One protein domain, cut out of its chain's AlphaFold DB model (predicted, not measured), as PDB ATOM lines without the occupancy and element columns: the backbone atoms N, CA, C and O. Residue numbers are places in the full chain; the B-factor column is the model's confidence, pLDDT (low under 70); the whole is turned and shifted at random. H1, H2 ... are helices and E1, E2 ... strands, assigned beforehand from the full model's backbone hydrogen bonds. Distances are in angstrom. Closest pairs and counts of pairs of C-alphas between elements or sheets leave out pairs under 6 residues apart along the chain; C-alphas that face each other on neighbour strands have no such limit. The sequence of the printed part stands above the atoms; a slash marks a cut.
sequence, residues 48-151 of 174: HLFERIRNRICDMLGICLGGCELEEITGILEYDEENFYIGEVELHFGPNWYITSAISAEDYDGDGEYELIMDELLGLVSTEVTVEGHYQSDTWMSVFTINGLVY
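What this domain is: This is residues 48 to 151 of the 174 residues of an uncharacterized protein of Thermoplasmatales archaeon SG8-52-4 (UniProt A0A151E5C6). A small five-stranded sheet curls like part of a barrel and folds back on itself, E1 and E4 facing E3 and E2 with E5 as the hinge, while helix H1 lies along E5. Away from the sheet, the short helices H2 and H3 and the long loop of residues 100 to 116 make another part. The printed part has 104 residues, with three named helices and five named strands in the order H1 E1 E2 E3 H2 H3 E4 E5; the mixed sheet runs E1 E4 E5 E3 E2, and the class is mixed, helices and strands. It is compact, with a radius of gyration of the C-alphas of 12.9 A and spans of 38 by 26 by 25 A.

Where its parts are: Find C-alpha 71 at (15.225, 27.437, 27.512), where E1, residues 71 to 76, begins and runs 16.6 A. E4, residues 128 to 137, runs 23.1 A and bends by 73 degrees at residue 134; E5, residues 140 to 146, runs 15.9 A to C-alpha 146 at (25.884, 24.346, 22.495). E3 is residues 89 to 92, and E2 is 84 to 86. H1, residues 48 to 61, runs 19.9 A from (13.978, 11.365, 43.545); H2 is 96 to 99, and H3 is 117 to 123.

How they stand to each other: Look at N 73 and O 131, 3.0 A, for antiparallel E1 and E4. The hairpin E4 and E5 has N 134 and O 142 at 2.9 A, parallel E5 and E3 N 141 and O 90 at 2.9 A, and the hairpin E2 and E3 N 91 and O 84 at 2.8 A. H1 is on the sheet over E5, at a height over the sheet of 8.2 A and 7 degrees on the local plane; their closest C-alphas are those of Asp 59 and Ser 142, 5.8 A. H2 and H3 are close but not clearly touching, the closest C-alphas being those of Ile 99 and Ile 117, 5.0 A; neither is on the sheet. In H1 and H3 every O i to N i+4 pair is within hydrogen-bond range; H2 is too short for one.

The domain as a whole: The C-alphas of His 48 and Gly 112, 40.2 A, are the two farthest apart. The printed part has no cut, the link H2 to H3 is long, and no printed residue is under pLDDT 70.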
ATOM      1  N   HIS A  48      12.790  10.790  44.187       84.44
ATOM      2  CA  HIS A  48      13.978  11.365  43.545       84.44
ATOM      3  C   HIS A  48      14.748  10.350  42.675       84.44
ATOM      4  O   HIS A  48      15.277  10.696  41.620       84.44
ATOM      5  N   LEU A  49      14.797   9.072  43.071       89.25
ATOM      6  CA  LEU A  49      15.413   8.026  42.249       89.25
ATOM      7  C   LEU A  49      14.587   7.753  40.989       89.25
ATOM      8  O   LEU A  49      15.151   7.640  39.901       89.25
ATOM      9  N   PHE A  50      13.261   7.650  41.122       91.88
ATOM     10  CA  PHE A  50      12.376   7.474  39.971       91.88
ATOM     11  C   PHE A  50      12.456   8.658  39.009       91.88
ATOM     12  O   PHE A  50      12.460   8.445  37.798       91.88
ATOM     13  N   GLU A  51      12.574   9.877  39.529       93.50
ATOM     14  CA  GLU A  51      12.769  11.080  38.729       93.50
ATOM     15  C   GLU A  51      14.078  11.024  37.935       93.50
ATOM     16  O   GLU A  51      14.036  11.123  36.710       93.50
ATOM     17  N   ARG A  52      15.220  10.738  38.581       93.00
ATOM     18  CA  ARG A  52      16.510  10.588  37.880       93.00
ATOM     19  C   ARG A  52      16.458   9.491  36.812       93.00
ATOM     20  O   ARG A  52      16.964   9.675  35.709       93.00
ATOM     21  N   ILE A  53      15.823   8.351  37.102       94.56
ATOM     22  CA  ILE A  53      15.652   7.268  36.117       94.56
ATOM     23  C   ILE A  53      14.802   7.740  34.932       94.56
ATOM     24  O   ILE A  53      15.173   7.517  33.779       94.56
ATOM     25  N   ARG A  54      13.668   8.394  35.203       95.44
ATOM     26  CA  ARG A  54      12.775   8.938  34.177       95.44
ATOM     27  C   ARG A  54      13.512   9.951  33.304       95.44
ATOM     28  O   ARG A  54      13.420   9.851  32.083       95.44
ATOM     29  N   ASN A  55      14.252  10.874  33.910       95.94
ATOM     30  CA  ASN A  55      14.967  11.922  33.195       95.94
ATOM     31  C   ASN A  55      16.054  11.322  32.290       95.94
ATOM     32  O   ASN A  55      16.061  11.609  31.099       95.94
ATOM     33  N   ARG A  56      16.841  10.349  32.778       94.81
ATOM     34  CA  ARG A  56      17.820   9.612  31.949       94.81
ATOM     35  C   ARG A  56      17.185   8.905  30.750       94.81
ATOM     36  O   ARG A  56      17.765   8.877  29.667       94.81
ATOM     37  N   ILE A  57      15.998   8.316  30.924       94.25
ATOM     38  CA  ILE A  57      15.252   7.707  29.809       94.25
ATOM     39  C   ILE A  57      14.824   8.784  28.804       94.25
ATOM     40  O   ILE A  57      14.922   8.561  27.597       94.25
ATOM     41  N   CYS A  58      14.376   9.942  29.284       94.06
ATOM     42  CA  CYS A  58      13.995  11.065  28.435       94.06
ATOM     43  C   CYS A  58      15.193  11.610  27.653       94.06
ATOM     44  O   CYS A  58      15.084  11.764  26.439       94.06
ATOM     45  N   ASP A  59      16.355  11.773  28.292       92.75
ATOM     46  CA  ASP A  59      17.601  12.171  27.629       92.75
ATOM     47  C   ASP A  59      17.974  11.201  26.515       92.75
ATOM     48  O   ASP A  59      18.216  11.609  25.380       92.75
ATOM     49  N   MET A  60      17.958   9.907  26.833       92.44
ATOM     50  CA  MET A  60      18.305   8.838  25.907       92.44
ATOM     51  C   MET A  60      17.400   8.824  24.664       92.44
ATOM     52  O   MET A  60      17.874   8.575  23.555       92.44
ATOM     53  N   LEU A  61      16.103   9.082  24.846       90.94
ATOM     54  CA  LEU A  61      15.088   9.028  23.789       90.94
ATOM     55  C   LEU A  61      14.780  10.391  23.146       90.94
ATOM     56  O   LEU A  61      13.977  10.446  22.217       90.94
ATOM     57  N   GLY A  62      15.372  11.478  23.651       89.19
ATOM     58  CA  GLY A  62      15.064  12.852  23.246       89.19
ATOM     59  C   GLY A  62      13.655  13.319  23.620       89.19
ATOM     60  O   GLY A  62      13.147  14.269  23.033       89.19
ATOM     61  N   ILE A  63      12.980  12.656  24.558       91.81
ATOM     62  CA  ILE A  63      11.614  13.016  24.964       91.81
ATOM     63  C   ILE A  63      11.670  14.272  25.836       91.81
ATOM     64  O   ILE A  63      12.420  14.303  26.800       91.81
ATOM     65  N   CYS A  64      10.850  15.279  25.535       91.81
ATOM     66  CA  CYS A  64      10.637  16.445  26.400       91.81
ATOM     67  C   CYS A  64       9.298  16.282  27.133       91.81
ATOM     68  O   CYS A  64       8.253  16.125  26.488       91.81
ATOM     69  N   LEU A  65       9.320  16.217  28.463       87.94
ATOM     70  CA  LEU A  65       8.128  15.945  29.262       87.94
ATOM     71  C   LEU A  65       7.235  17.186  29.361       87.94
ATOM     72  O   LEU A  65       7.684  18.276  29.671       87.94
ATOM     73  N   GLY A  66       5.932  17.018  29.122       86.19
ATOM     74  CA  GLY A  66       4.975  18.133  29.189       86.19
ATOM     75  C   GLY A  66       4.977  19.060  27.966       86.19
ATOM     76  O   GLY A  66       4.122  19.935  27.877       86.19
ATOM     77  N   GLY A  67       5.858  18.823  26.993       85.88
ATOM     78  CA  GLY A  67       6.033  19.655  25.803       85.88
ATOM     79  C   GLY A  67       7.515  19.917  25.557       85.88
ATOM     80  O   GLY A  67       8.336  19.678  26.430       85.88
ATOM     81  N   CYS A  68       7.872  20.368  24.357       85.88
ATOM     82  CA  CYS A  68       9.241  20.778  24.046       85.88
ATOM     83  C   CYS A  68       9.295  22.306  24.048       85.88
ATOM     84  O   CYS A  68       9.166  22.943  23.002       85.88
ATOM     85  N   GLU A  69       9.383  22.868  25.249       91.50
ATOM     86  CA  GLU A  69       9.776  24.256  25.463       91.50
ATOM     87  C   GLU A  69      11.275  24.263  25.738       91.50
ATOM     88  O   GLU A  69      11.755  23.481  26.566       91.50
ATOM     89  N   LEU A  70      11.993  25.059  24.950       93.56
ATOM     90  CA  LEU A  70      13.434  25.179  25.036       93.56
ATOM     91  C   LEU A  70      13.782  26.465  25.771       93.56
ATOM     92  O   LEU A  70      13.222  27.521  25.477       93.56
ATOM     93  N   GLU A  71      14.709  26.346  26.706       96.50
ATOM     94  CA  GLU A  71      15.225  27.437  27.512       96.50
ATOM     95  C   GLU A  71      16.733  27.541  27.309       96.50
ATOM     96  O   GLU A  71      17.429  26.533  27.160       96.50
ATOM     97  N   GLU A  72      17.220  28.777  27.287       97.62
ATOM     98  CA  GLU A  72      18.632  29.096  27.129       97.62
ATOM     99  C   GLU A  72      19.227  29.476  28.484       97.62
ATOM    100  O   GLU A  72      18.654  30.286  29.221       97.62
ATOM    101  N   ILE A  73      20.393  28.914  28.794       98.44
ATOM    102  CA  ILE A  73      21.204  29.316  29.941       98.44
ATOM    103  C   ILE A  73      22.650  29.546  29.505       98.44
ATOM    104  O   ILE A  73      23.220  28.775  28.731       98.44
ATOM    105  N   THR A  74      23.246  30.611  30.037       98.75
ATOM    106  CA  THR A  74      24.644  30.983  29.804       98.75
ATOM    107  C   THR A  74      25.389  31.017  31.127       98.75
ATOM    108  O   THR A  74      24.893  31.568  32.113       98.75
ATOM    109  N   GLY A  75      26.596  30.462  31.155       98.62
ATOM    110  CA  GLY A  75      27.477  30.547  32.312       98.62
ATOM    111  C   GLY A  75      28.745  29.726  32.142       98.62
ATOM    112  O   GLY A  75      29.033  29.227  31.058       98.62
ATOM    113  N   ILE A  76      29.516  29.604  33.222       98.69
ATOM    114  CA  ILE A  76      30.741  28.802  33.215       98.69
ATOM    115  C   ILE A  76      30.374  27.320  33.244       98.69
ATOM    116  O   ILE A  76      29.648  26.897  34.146       98.69
ATOM    117  N   LEU A  77      30.882  26.551  32.278       98.75
ATOM    118  CA  LEU A  77      30.723  25.101  32.264       98.75
ATOM    119  C   LEU A  77      31.638  24.465  33.313       98.75
ATOM    120  O   LEU A  77      32.863  24.595  33.252       98.75
ATOM    121  N   GLU A  78      31.044  23.744  34.254       98.75
ATOM    122  CA  GLU A  78      31.748  22.988  35.288       98.75
ATOM    123  C   GLU A  78      31.582  21.481  35.049       98.75
ATOM    124  O   GLU A  78      30.581  21.039  34.485       98.75
ATOM    125  N   TYR A  79      32.563  20.686  35.483       98.31
ATOM    126  CA  TYR A  79      32.532  19.224  35.410       98.31
ATOM    127  C   TYR A  79      33.046  18.632  36.725       98.31
ATOM    128  O   TYR A  79      34.148  18.966  37.163       98.31
ATOM    129  N   ASP A  80      32.256  17.762  37.359       97.44
ATOM    130  CA  ASP A  80      32.552  17.173  38.679       97.44
ATOM    131  C   ASP A  80      33.149  15.755  38.611       97.44
ATOM    132  O   ASP A  80      33.099  15.012  39.589       97.44
ATOM    133  N   GLU A  81      33.718  15.384  37.460       95.38
ATOM    134  CA  GLU A  81      34.163  14.025  37.103       95.38
ATOM    135  C   GLU A  81      33.039  13.040  36.729       95.38
ATOM    136  O   GLU A  81      33.346  11.959  36.217       95.38
ATOM    137  N   GLU A  82      31.760  13.402  36.899       94.31
ATOM    138  CA  GLU A  82      30.614  12.574  36.496       94.31
ATOM    139  C   GLU A  82      29.613  13.314  35.593       94.31
ATOM    140  O   GLU A  82      29.165  12.745  34.595       94.31
ATOM    141  N   ASN A  83      29.265  14.559  35.922       96.94
ATOM    142  CA  ASN A  83      28.238  15.356  35.257       96.94
ATOM    143  C   ASN A  83      28.733  16.783  34.979       96.94
ATOM    144  O   ASN A  83      29.671  17.283  35.602       96.94
ATOM    145  N   PHE A  84      28.070  17.435  34.026       98.56
ATOM    146  CA  PHE A  84      28.340  18.812  33.627       98.56
ATOM    147  C   PHE A  84      27.322  19.762  34.251       98.56
ATOM    148  O   PHE A  84      26.164  19.382  34.413       98.56
ATOM    149  N   TYR A  85      27.726  20.997  34.549       98.75
ATOM    150  CA  TYR A  85      26.854  21.980  35.190       98.75
ATOM    151  C   TYR A  85      27.048  23.395  34.659       98.75
ATOM    152  O   TYR A  85      28.146  23.779  34.257       98.75
ATOM    153  N   ILE A  86      25.978  24.185  34.750       98.69
ATOM    154  CA  ILE A  86      26.037  25.650  34.794       98.69
ATOM    155  C   ILE A  86      25.303  26.086  36.064       98.69
ATOM    156  O   ILE A  86      24.080  25.957  36.171       98.69
ATOM    157  N   GLY A  87      26.048  26.589  37.049       97.94
ATOM    158  CA  GLY A  87      25.489  26.901  38.364       97.94
ATOM    159  C   GLY A  87      24.919  25.651  39.043       97.94
ATOM    160  O   GLY A  87      25.638  24.688  39.273       97.94
ATOM    161  N   GLU A  88      23.624  25.658  39.369       97.62
ATOM    162  CA  GLU A  88      22.946  24.525  40.027       97.62
ATOM    163  C   GLU A  88      22.300  23.531  39.040       97.62
ATOM    164  O   GLU A  88      21.691  22.551  39.467       97.62
ATOM    165  N   VAL A  89      22.396  23.769  37.727       98.44
ATOM    166  CA  VAL A  89      21.710  22.967  36.701       98.44
ATOM    167  C   VAL A  89      22.636  21.874  36.164       98.44
ATOM    168  O   VAL A  89      23.646  22.191  35.544       98.44
ATOM    169  N   GLU A  90      22.267  20.602  36.361       98.31
ATOM    170  CA  GLU A  90      22.908  19.413  35.769       98.31
ATOM    171  C   GLU A  90      22.557  19.362  34.268       98.31
ATOM    172  O   GLU A  90      21.381  19.339  33.879       98.31
ATOM    173  N   LEU A  91      23.577  19.383  33.412       98.50
ATOM    174  CA  LEU A  91      23.459  19.347  31.958       98.50
ATOM    175  C   LEU A  91      23.615  17.920  31.441       98.50
ATOM    176  O   LEU A  91      24.625  17.252  31.670       98.50
ATOM    177  N   HIS A  92      22.632  17.470  30.668       97.38
ATOM    178  CA  HIS A  92      22.578  16.117  30.140       97.38
ATOM    179  C   HIS A  92      22.722  16.087  28.625       97.38
ATOM    180  O   HIS A  92      21.787  16.344  27.857       97.38
ATOM    181  N   PHE A  93      23.904  15.639  28.214       95.38
ATOM    182  CA  PHE A  93      24.281  15.335  26.836       95.38
ATOM    183  C   PHE A  93      23.948  13.876  26.463       95.38
ATOM    184  O   PHE A  93      24.444  13.325  25.494       95.38
ATOM    185  N   GLY A  94      23.083  13.212  27.235       92.50
ATOM    186  CA  GLY A  94      22.702  11.817  27.024       92.50
ATOM    187  C   GLY A  94      23.548  10.804  27.805       92.50
ATOM    188  O   GLY A  94      24.226  11.158  28.765       92.50
ATOM    189  N   PRO A  95      23.450   9.506  27.469       91.81
ATOM    190  CA  PRO A  95      24.099   8.447  28.239       91.81
ATOM    191  C   PRO A  95      25.630   8.482  28.138       91.81
ATOM    192  O   PRO A  95      26.162   8.635  27.042       91.81
ATOM    193  N   ASN A  96      26.337   8.183  29.237       91.56
ATOM    194  CA  ASN A  96      27.811   8.174  29.264       91.56
ATOM    195  C   ASN A  96      28.431   7.325  28.148       91.56
ATOM    196  O   ASN A  96      29.340   7.780  27.470       91.56
ATOM    197  N   TRP A  97      27.899   6.122  27.898       92.94
ATOM    198  CA  TRP A  97      28.412   5.253  26.831       92.94
ATOM    199  C   TRP A  97      28.392   5.925  25.454       92.94
ATOM    200  O   TRP A  97      29.214   5.586  24.610       92.94
ATOM    201  N   TYR A  98      27.452   6.840  25.213       92.38
ATOM    202  CA  TYR A  98      27.317   7.535  23.942       92.38
ATOM    203  C   TYR A  98      28.338   8.665  23.847       92.38
ATOM    204  O   TYR A  98      29.130   8.674  22.907       92.38
ATOM    205  N   ILE A  99      28.389   9.558  24.842       94.19
ATOM    206  CA  ILE A  99      29.304  10.709  24.802       94.19
ATOM    207  C   ILE A  99      30.780  10.285  24.810       94.19
ATOM    208  O   ILE A  99      31.606  10.949  24.199       94.19
ATOM    209  N   THR A 100      31.117   9.138  25.412       95.62
ATOM    210  CA  THR A 100      32.496   8.621  25.437       95.62
ATOM    211  C   THR A 100      32.851   7.719  24.250       95.62
ATOM    212  O   THR A 100      33.912   7.100  24.264       95.62
ATOM    213  N   SER A 101      31.960   7.525  23.272       94.38
ATOM    214  CA  SER A 101      32.242   6.650  22.116       94.38
ATOM    215  C   SER A 101      31.847   7.220  20.757       94.38
ATOM    216  O   SER A 101      32.328   6.725  19.739       94.38
ATOM    217  N   ALA A 102      30.988   8.237  20.725       92.12
ATOM    218  CA  ALA A 102      30.593   8.912  19.504       92.12
ATOM    219  C   ALA A 102      31.513  10.105  19.215       92.12
ATOM    220  O   ALA A 102      31.817  10.889  20.113       92.12
ATOM    221  N   ILE A 103      31.903  10.240  17.947       93.12
ATOM    222  CA  ILE A 103      32.578  11.432  17.424       93.12
ATOM    223  C   ILE A 103      31.553  12.567  17.318       93.12
ATOM    224  O   ILE A 103      30.379  12.321  17.001       93.12
ATOM    225  N   SER A 104      31.989  13.781  17.632       92.12
ATOM    226  CA  SER A 104      31.214  15.008  17.528       92.12
ATOM    227  C   SER A 104      30.831  15.304  16.073       92.12
ATOM    228  O   SER A 104      31.484  14.886  15.117       92.12
ATOM    229  N   ALA A 105      29.696  15.976  15.890       89.81
ATOM    230  CA  ALA A 105      29.248  16.404  14.562       89.81
ATOM    231  C   ALA A 105      29.760  17.804  14.193       89.81
ATOM    232  O   ALA A 105      29.746  18.166  13.020       89.81
ATOM    233  N   GLU A 106      30.158  18.575  15.199       91.81
ATOM    234  CA  GLU A 106      30.607  19.957  15.124       91.81
ATOM    235  C   GLU A 106      31.768  20.096  16.122       91.81
ATOM    236  O   GLU A 106      31.777  19.381  17.126       91.81
ATOM    237  N   ASP A 107      32.693  21.002  15.826       95.62
ATOM    238  CA  ASP A 107      33.801  21.436  16.689       95.62
ATOM    239  C   ASP A 107      33.237  22.436  17.717       95.62
ATOM    240  O   ASP A 107      32.951  23.595  17.387       95.62
ATOM    241  N   TYR A 108      32.917  21.949  18.918       96.19
ATOM    242  CA  TYR A 108      32.212  22.730  19.935       96.19
ATOM    243  C   TYR A 108      33.149  23.614  20.751       96.19
ATOM    244  O   TYR A 108      32.719  24.694  21.170       96.19
ATOM    245  N   ASP A 109      34.381  23.168  21.000       97.62
ATOM    246  CA  ASP A 109      35.376  23.926  21.763       97.62
ATOM    247  C   ASP A 109      36.231  24.866  20.892       97.62
ATOM    248  O   ASP A 109      36.844  25.806  21.409       97.62
ATOM    249  N   GLY A 110      36.163  24.710  19.569       96.62
ATOM    250  CA  GLY A 110      36.759  25.601  18.585       96.62
ATOM    251  C   GLY A 110      38.252  25.365  18.372       96.62
ATOM    252  O   GLY A 110      38.945  26.294  17.932       96.62
ATOM    253  N   ASP A 111      38.771  24.185  18.714       97.06
ATOM    254  CA  ASP A 111      40.186  23.848  18.558       97.06
ATOM    255  C   ASP A 111      40.559  23.400  17.127       97.06
ATOM    256  O   ASP A 111      41.740  23.404  16.750       97.06
ATOM    257  N   GLY A 112      39.546  23.159  16.289       96.56
ATOM    258  CA  GLY A 112      39.667  22.809  14.878       96.56
ATOM    259  C   GLY A 112      39.688  21.310  14.584       96.56
ATOM    260  O   GLY A 112      39.794  20.944  13.405       96.56
ATOM    261  N   GLU A 113      39.595  20.452  15.596       95.06
ATOM    262  CA  GLU A 113      39.495  19.002  15.456       95.06
ATOM    263  C   GLU A 113      38.049  18.523  15.682       95.06
ATOM    264  O   GLU A 113      37.192  19.241  16.179       95.06
ATOM    265  N   TYR A 114      37.742  17.308  15.219       93.44
ATOM    266  CA  TYR A 114      36.456  16.654  15.494       93.44
ATOM    267  C   TYR A 114      36.740  15.434  16.362       93.44
ATOM    268  O   TYR A 114      37.183  14.391  15.857       93.44
ATOM    269  N   GLU A 115      36.524  15.573  17.663       94.75
ATOM    270  CA  GLU A 115      36.916  14.585  18.664       94.75
ATOM    271  C   GLU A 115      35.718  13.768  19.170       94.75
ATOM    272  O   GLU A 115      34.636  13.748  18.575       94.75
ATOM    273  N   LEU A 116      35.896  12.999  20.249       96.19
ATOM    274  CA  LEU A 116      34.743  12.417  20.932       96.19
ATOM    275  C   LEU A 116      33.915  13.541  21.547       96.19
ATOM    276  O   LEU A 116      34.461  14.516  22.045       96.19
ATOM    277  N   ILE A 117      32.598  13.353  21.620       96.38
ATOM    278  CA  ILE A 117      31.706  14.320  22.280       96.38
ATOM    279  C   ILE A 117      32.202  14.658  23.693       96.38
ATOM    280  O   ILE A 117      32.112  15.801  24.119       96.38
ATOM    281  N   MET A 118      32.707  13.671  24.434       97.69
ATOM    282  CA  MET A 118      33.275  13.907  25.757       97.69
ATOM    283  C   MET A 118      34.481  14.851  25.728       97.69
ATOM    284  O   MET A 118      34.575  15.703  26.603       97.69
ATOM    285  N   ASP A 119      35.384  14.698  24.760       98.25
ATOM    286  CA  ASP A 119      36.611  15.498  24.674       98.25
ATOM    287  C   ASP A 119      36.271  16.958  24.332       98.25
ATOM    288  O   ASP A 119      36.676  17.862  25.057       98.25
ATOM    289  N   GLU A 120      35.359  17.167  23.382       98.12
ATOM    290  CA  GLU A 120      34.799  18.483  23.032       98.12
ATOM    291  C   GLU A 120      34.148  19.186  24.235       98.12
ATOM    292  O   GLU A 120      34.341  20.373  24.491       98.12
ATOM    293  N   LEU A 121      33.356  18.447  25.024       98.31
ATOM    294  CA  LEU A 121      32.723  18.997  26.225       98.31
ATOM    295  C   LEU A 121      33.756  19.325  27.307       98.31
ATOM    296  O   LEU A 121      33.577  20.294  28.045       98.31
ATOM    297  N   LEU A 122      34.825  18.533  27.419       98.50
ATOM    298  CA  LEU A 122      35.921  18.790  28.350       98.50
ATOM    299  C   LEU A 122      36.756  20.006  27.933       98.50
ATOM    300  O   LEU A 122      37.177  20.757  28.814       98.50
ATOM    301  N   GLY A 123      36.943  20.245  26.632       98.25
ATOM    302  CA  GLY A 123      37.585  21.453  26.103       98.25
ATOM    303  C   GLY A 123      36.837  22.741  26.455       98.25
ATOM    304  O   GLY A 123      37.448  23.787  26.680       98.25
ATOM    305  N   LEU A 124      35.515  22.647  26.629       98.31
ATOM    306  CA  LEU A 124      34.664  23.752  27.071       98.31
ATOM    307  C   LEU A 124      34.669  24.003  28.589       98.31
ATOM    308  O   LEU A 124      34.194  25.053  29.035       98.31
ATOM    309  N   VAL A 125      35.176  23.084  29.416       98.62
ATOM    310  CA  VAL A 125      35.156  23.245  30.881       98.62
ATOM    311  C   VAL A 125      35.970  24.472  31.302       98.62
ATOM    312  O   VAL A 125      37.074  24.713  30.824       98.62
ATOM    313  N   SER A 126      35.454  25.235  32.269       98.44
ATOM    314  CA  SER A 126      35.996  26.529  32.723       98.44
ATOM    315  C   SER A 126      35.881  27.677  31.710       98.44
ATOM    316  O   SER A 126      36.452  28.747  31.942       98.44
ATOM    317  N   THR A 127      35.133  27.495  30.620       98.44
ATOM    318  CA  THR A 127      34.788  28.565  29.673       98.44
ATOM    319  C   THR A 127      33.324  28.979  29.833       98.44
ATOM    320  O   THR A 127      32.522  28.247  30.416       98.44
ATOM    321  N   GLU A 128      32.980  30.181  29.366       98.50
ATOM    322  CA  GLU A 128      31.581  30.608  29.288       98.50
ATOM    323  C   GLU A 128      30.921  29.953  28.074       98.50
ATOM    324  O   GLU A 128      31.372  30.135  26.944       98.50
ATOM    325  N   VAL A 129      29.848  29.205  28.317       98.44
ATOM    326  CA  VAL A 129      29.070  28.518  27.286       98.44
ATOM    327  C   VAL A 129      27.610  28.940  27.360       98.44
ATOM    328  O   VAL A 129      27.094  29.256  28.432       98.44
ATOM    329  N   THR A 130      26.932  28.922  26.218       98.50
ATOM    330  CA  THR A 130      25.477  29.080  26.123       98.50
ATOM    331  C   THR A 130      24.874  27.778  25.636       98.50
ATOM    332  O   THR A 130      25.238  27.299  24.565       98.50
ATOM    333  N   VAL A 131      23.959  27.194  26.403       98.31
ATOM    334  CA  VAL A 131      23.253  25.971  26.011       98.31
ATOM    335  C   VAL A 131      21.762  26.241  25.907       98.31
ATOM    336  O   VAL A 131      21.187  26.926  26.750       98.31
ATOM    337  N   GLU A 132      21.132  25.677  24.879       97.44
ATOM    338  CA  GLU A 132      19.676  25.617  24.773       97.44
ATOM    339  C   GLU A 132      19.230  24.175  25.039       97.44
ATOM    340  O   GLU A 132      19.749  23.215  24.449       97.44
ATOM    341  N   GLY A 133      18.267  24.010  25.940       96.31
ATOM    342  CA  GLY A 133      17.829  22.704  26.406       96.31
ATOM    343  C   GLY A 133      16.394  22.690  26.915       96.31
ATOM    344  O   GLY A 133      15.699  23.697  26.906       96.31
ATOM    345  N   HIS A 134      15.938  21.522  27.356       96.81
ATOM    346  CA  HIS A 134      14.643  21.354  28.014       96.81
ATOM    347  C   HIS A 134      14.838  20.848  29.439       96.81
ATOM    348  O   HIS A 134      15.488  19.818  29.647       96.81
ATOM    349  N   TYR A 135      14.237  21.530  30.411       97.19
ATOM    350  CA  TYR A 135      14.213  21.078  31.797       97.19
ATOM    351  C   TYR A 135      13.281  19.874  31.965       97.19
ATOM    352  O   TYR A 135      12.066  19.977  31.819       97.19
ATOM    353  N   GLN A 136      13.847  18.719  32.315       95.19
ATOM    354  CA  GLN A 136      13.070  17.531  32.695       95.19
ATOM    355  C   GLN A 136      12.579  17.626  34.147       95.19
ATOM    356  O   GLN A 136      11.566  17.023  34.525       95.19
ATOM    357  N   SER A 137      13.326  18.374  34.954       94.94
ATOM    358  CA  SER A 137      12.985  18.862  36.286       94.94
ATOM    359  C   SER A 137      13.854  20.077  36.624       94.94
ATOM    360  O   SER A 137      14.738  20.426  35.843       94.94
ATOM    361  N   ASP A 138      13.597  20.720  37.763       93.31
ATOM    362  CA  ASP A 138      14.126  22.043  38.137       93.31
ATOM    363  C   ASP A 138      15.644  22.216  37.943       93.31
ATOM    364  O   ASP A 138      16.099  23.292  37.567       93.31
ATOM    365  N   THR A 139      16.435  21.165  38.171       95.94
ATOM    366  CA  THR A 139      17.904  21.202  38.064       95.94
ATOM    367  C   THR A 139      18.458  20.209  37.040       95.94
ATOM    368  O   THR A 139      19.636  19.880  37.100       95.94
ATOM    369  N   TRP A 140      17.630  19.690  36.127       97.69
ATOM    370  CA  TRP A 140      18.024  18.685  35.132       97.69
ATOM    371  C   TRP A 140      17.657  19.154  33.729       97.69
ATOM    372  O   TRP A 140      16.485  19.097  33.342       97.69
ATOM    373  N   MET A 141      18.651  19.547  32.935       98.12
ATOM    374  CA  MET A 141      18.439  20.019  31.569       98.12
ATOM    375  C   MET A 141      18.949  19.016  30.530       98.12
ATOM    376  O   MET A 141      20.136  18.715  30.448       98.12
ATOM    377  N   SER A 142      18.050  18.560  29.660       96.94
ATOM    378  CA  SER A 142      18.398  17.885  28.408       96.94
ATOM    379  C   SER A 142      18.945  18.906  27.404       96.94
ATOM    380  O   SER A 142      18.176  19.735  26.923       96.94
ATOM    381  N   VAL A 143      20.227  18.830  27.039       96.19
ATOM    382  CA  VAL A 143      20.846  19.810  26.121       96.19
ATOM    383  C   VAL A 143      20.600  19.446  24.652       96.19
ATOM    384  O   VAL A 143      20.695  18.270  24.276       96.19
ATOM    385  N   PHE A 144      20.293  20.451  23.823       94.19
ATOM    386  CA  PHE A 144      20.049  20.319  22.380       94.19
ATOM    387  C   PHE A 144      20.956  21.197  21.518       94.19
ATOM    388  O   PHE A 144      21.272  20.796  20.394       94.19
ATOM    389  N   THR A 145      21.413  22.341  22.027       94.56
ATOM    390  CA  THR A 145      22.418  23.176  21.355       94.56
ATOM    391  C   THR A 145      23.508  23.625  22.323       94.56
ATOM    392  O   THR A 145      23.281  23.715  23.531       94.56
ATOM    393  N   ILE A 146      24.696  23.877  21.779       97.06
ATOM    394  CA  ILE A 146      25.884  24.346  22.495       97.06
ATOM    395  C   ILE A 146      26.469  25.492  21.675       97.06
ATOM    396  O   ILE A 146      26.793  25.308  20.506       97.06
ATOM    397  N   ASN A 147      26.564  26.686  22.253       96.44
ATOM    398  CA  ASN A 147      27.047  27.907  21.601       96.44
ATOM    399  C   ASN A 147      26.369  28.178  20.240       96.44
ATOM    400  O   ASN A 147      26.995  28.636  19.286       96.44
ATOM    401  N   GLY A 148      25.071  27.866  20.138       92.31
ATOM    402  CA  GLY A 148      24.284  27.994  18.907       92.31
ATOM    403  C   GLY A 148      24.501  26.883  17.869       92.31
ATOM    404  O   GLY A 148      23.792  26.854  16.861       92.31
ATOM    405  N   LEU A 149      25.425  25.949  18.111       92.38
ATOM    406  CA  LEU A 149      25.629  24.747  17.303       92.38
ATOM    407  C   LEU A 149      24.674  23.641  17.750       92.38
ATOM    408  O   LEU A 149      24.415  23.445  18.938       92.38
ATOM    409  N   VAL A 150      24.128  22.899  16.789       90.38
ATOM    410  CA  VAL A 150      23.149  21.846  17.074       90.38
ATOM    411  C   VAL A 150      23.863  20.598  17.585       90.38
ATOM    412  O   VAL A 150      24.565  19.939  16.827       90.38
ATOM    413  N   TYR A 151      23.591  20.232  18.840       92.00
ATOM    414  CA  TYR A 151      24.084  19.002  19.455       92.00
ATOM    415  C   TYR A 151      23.230  17.785  19.089       92.00
ATOM    416  O   TYR A 151      23.733  16.752  18.643       92.00
TER     417      TYR A 151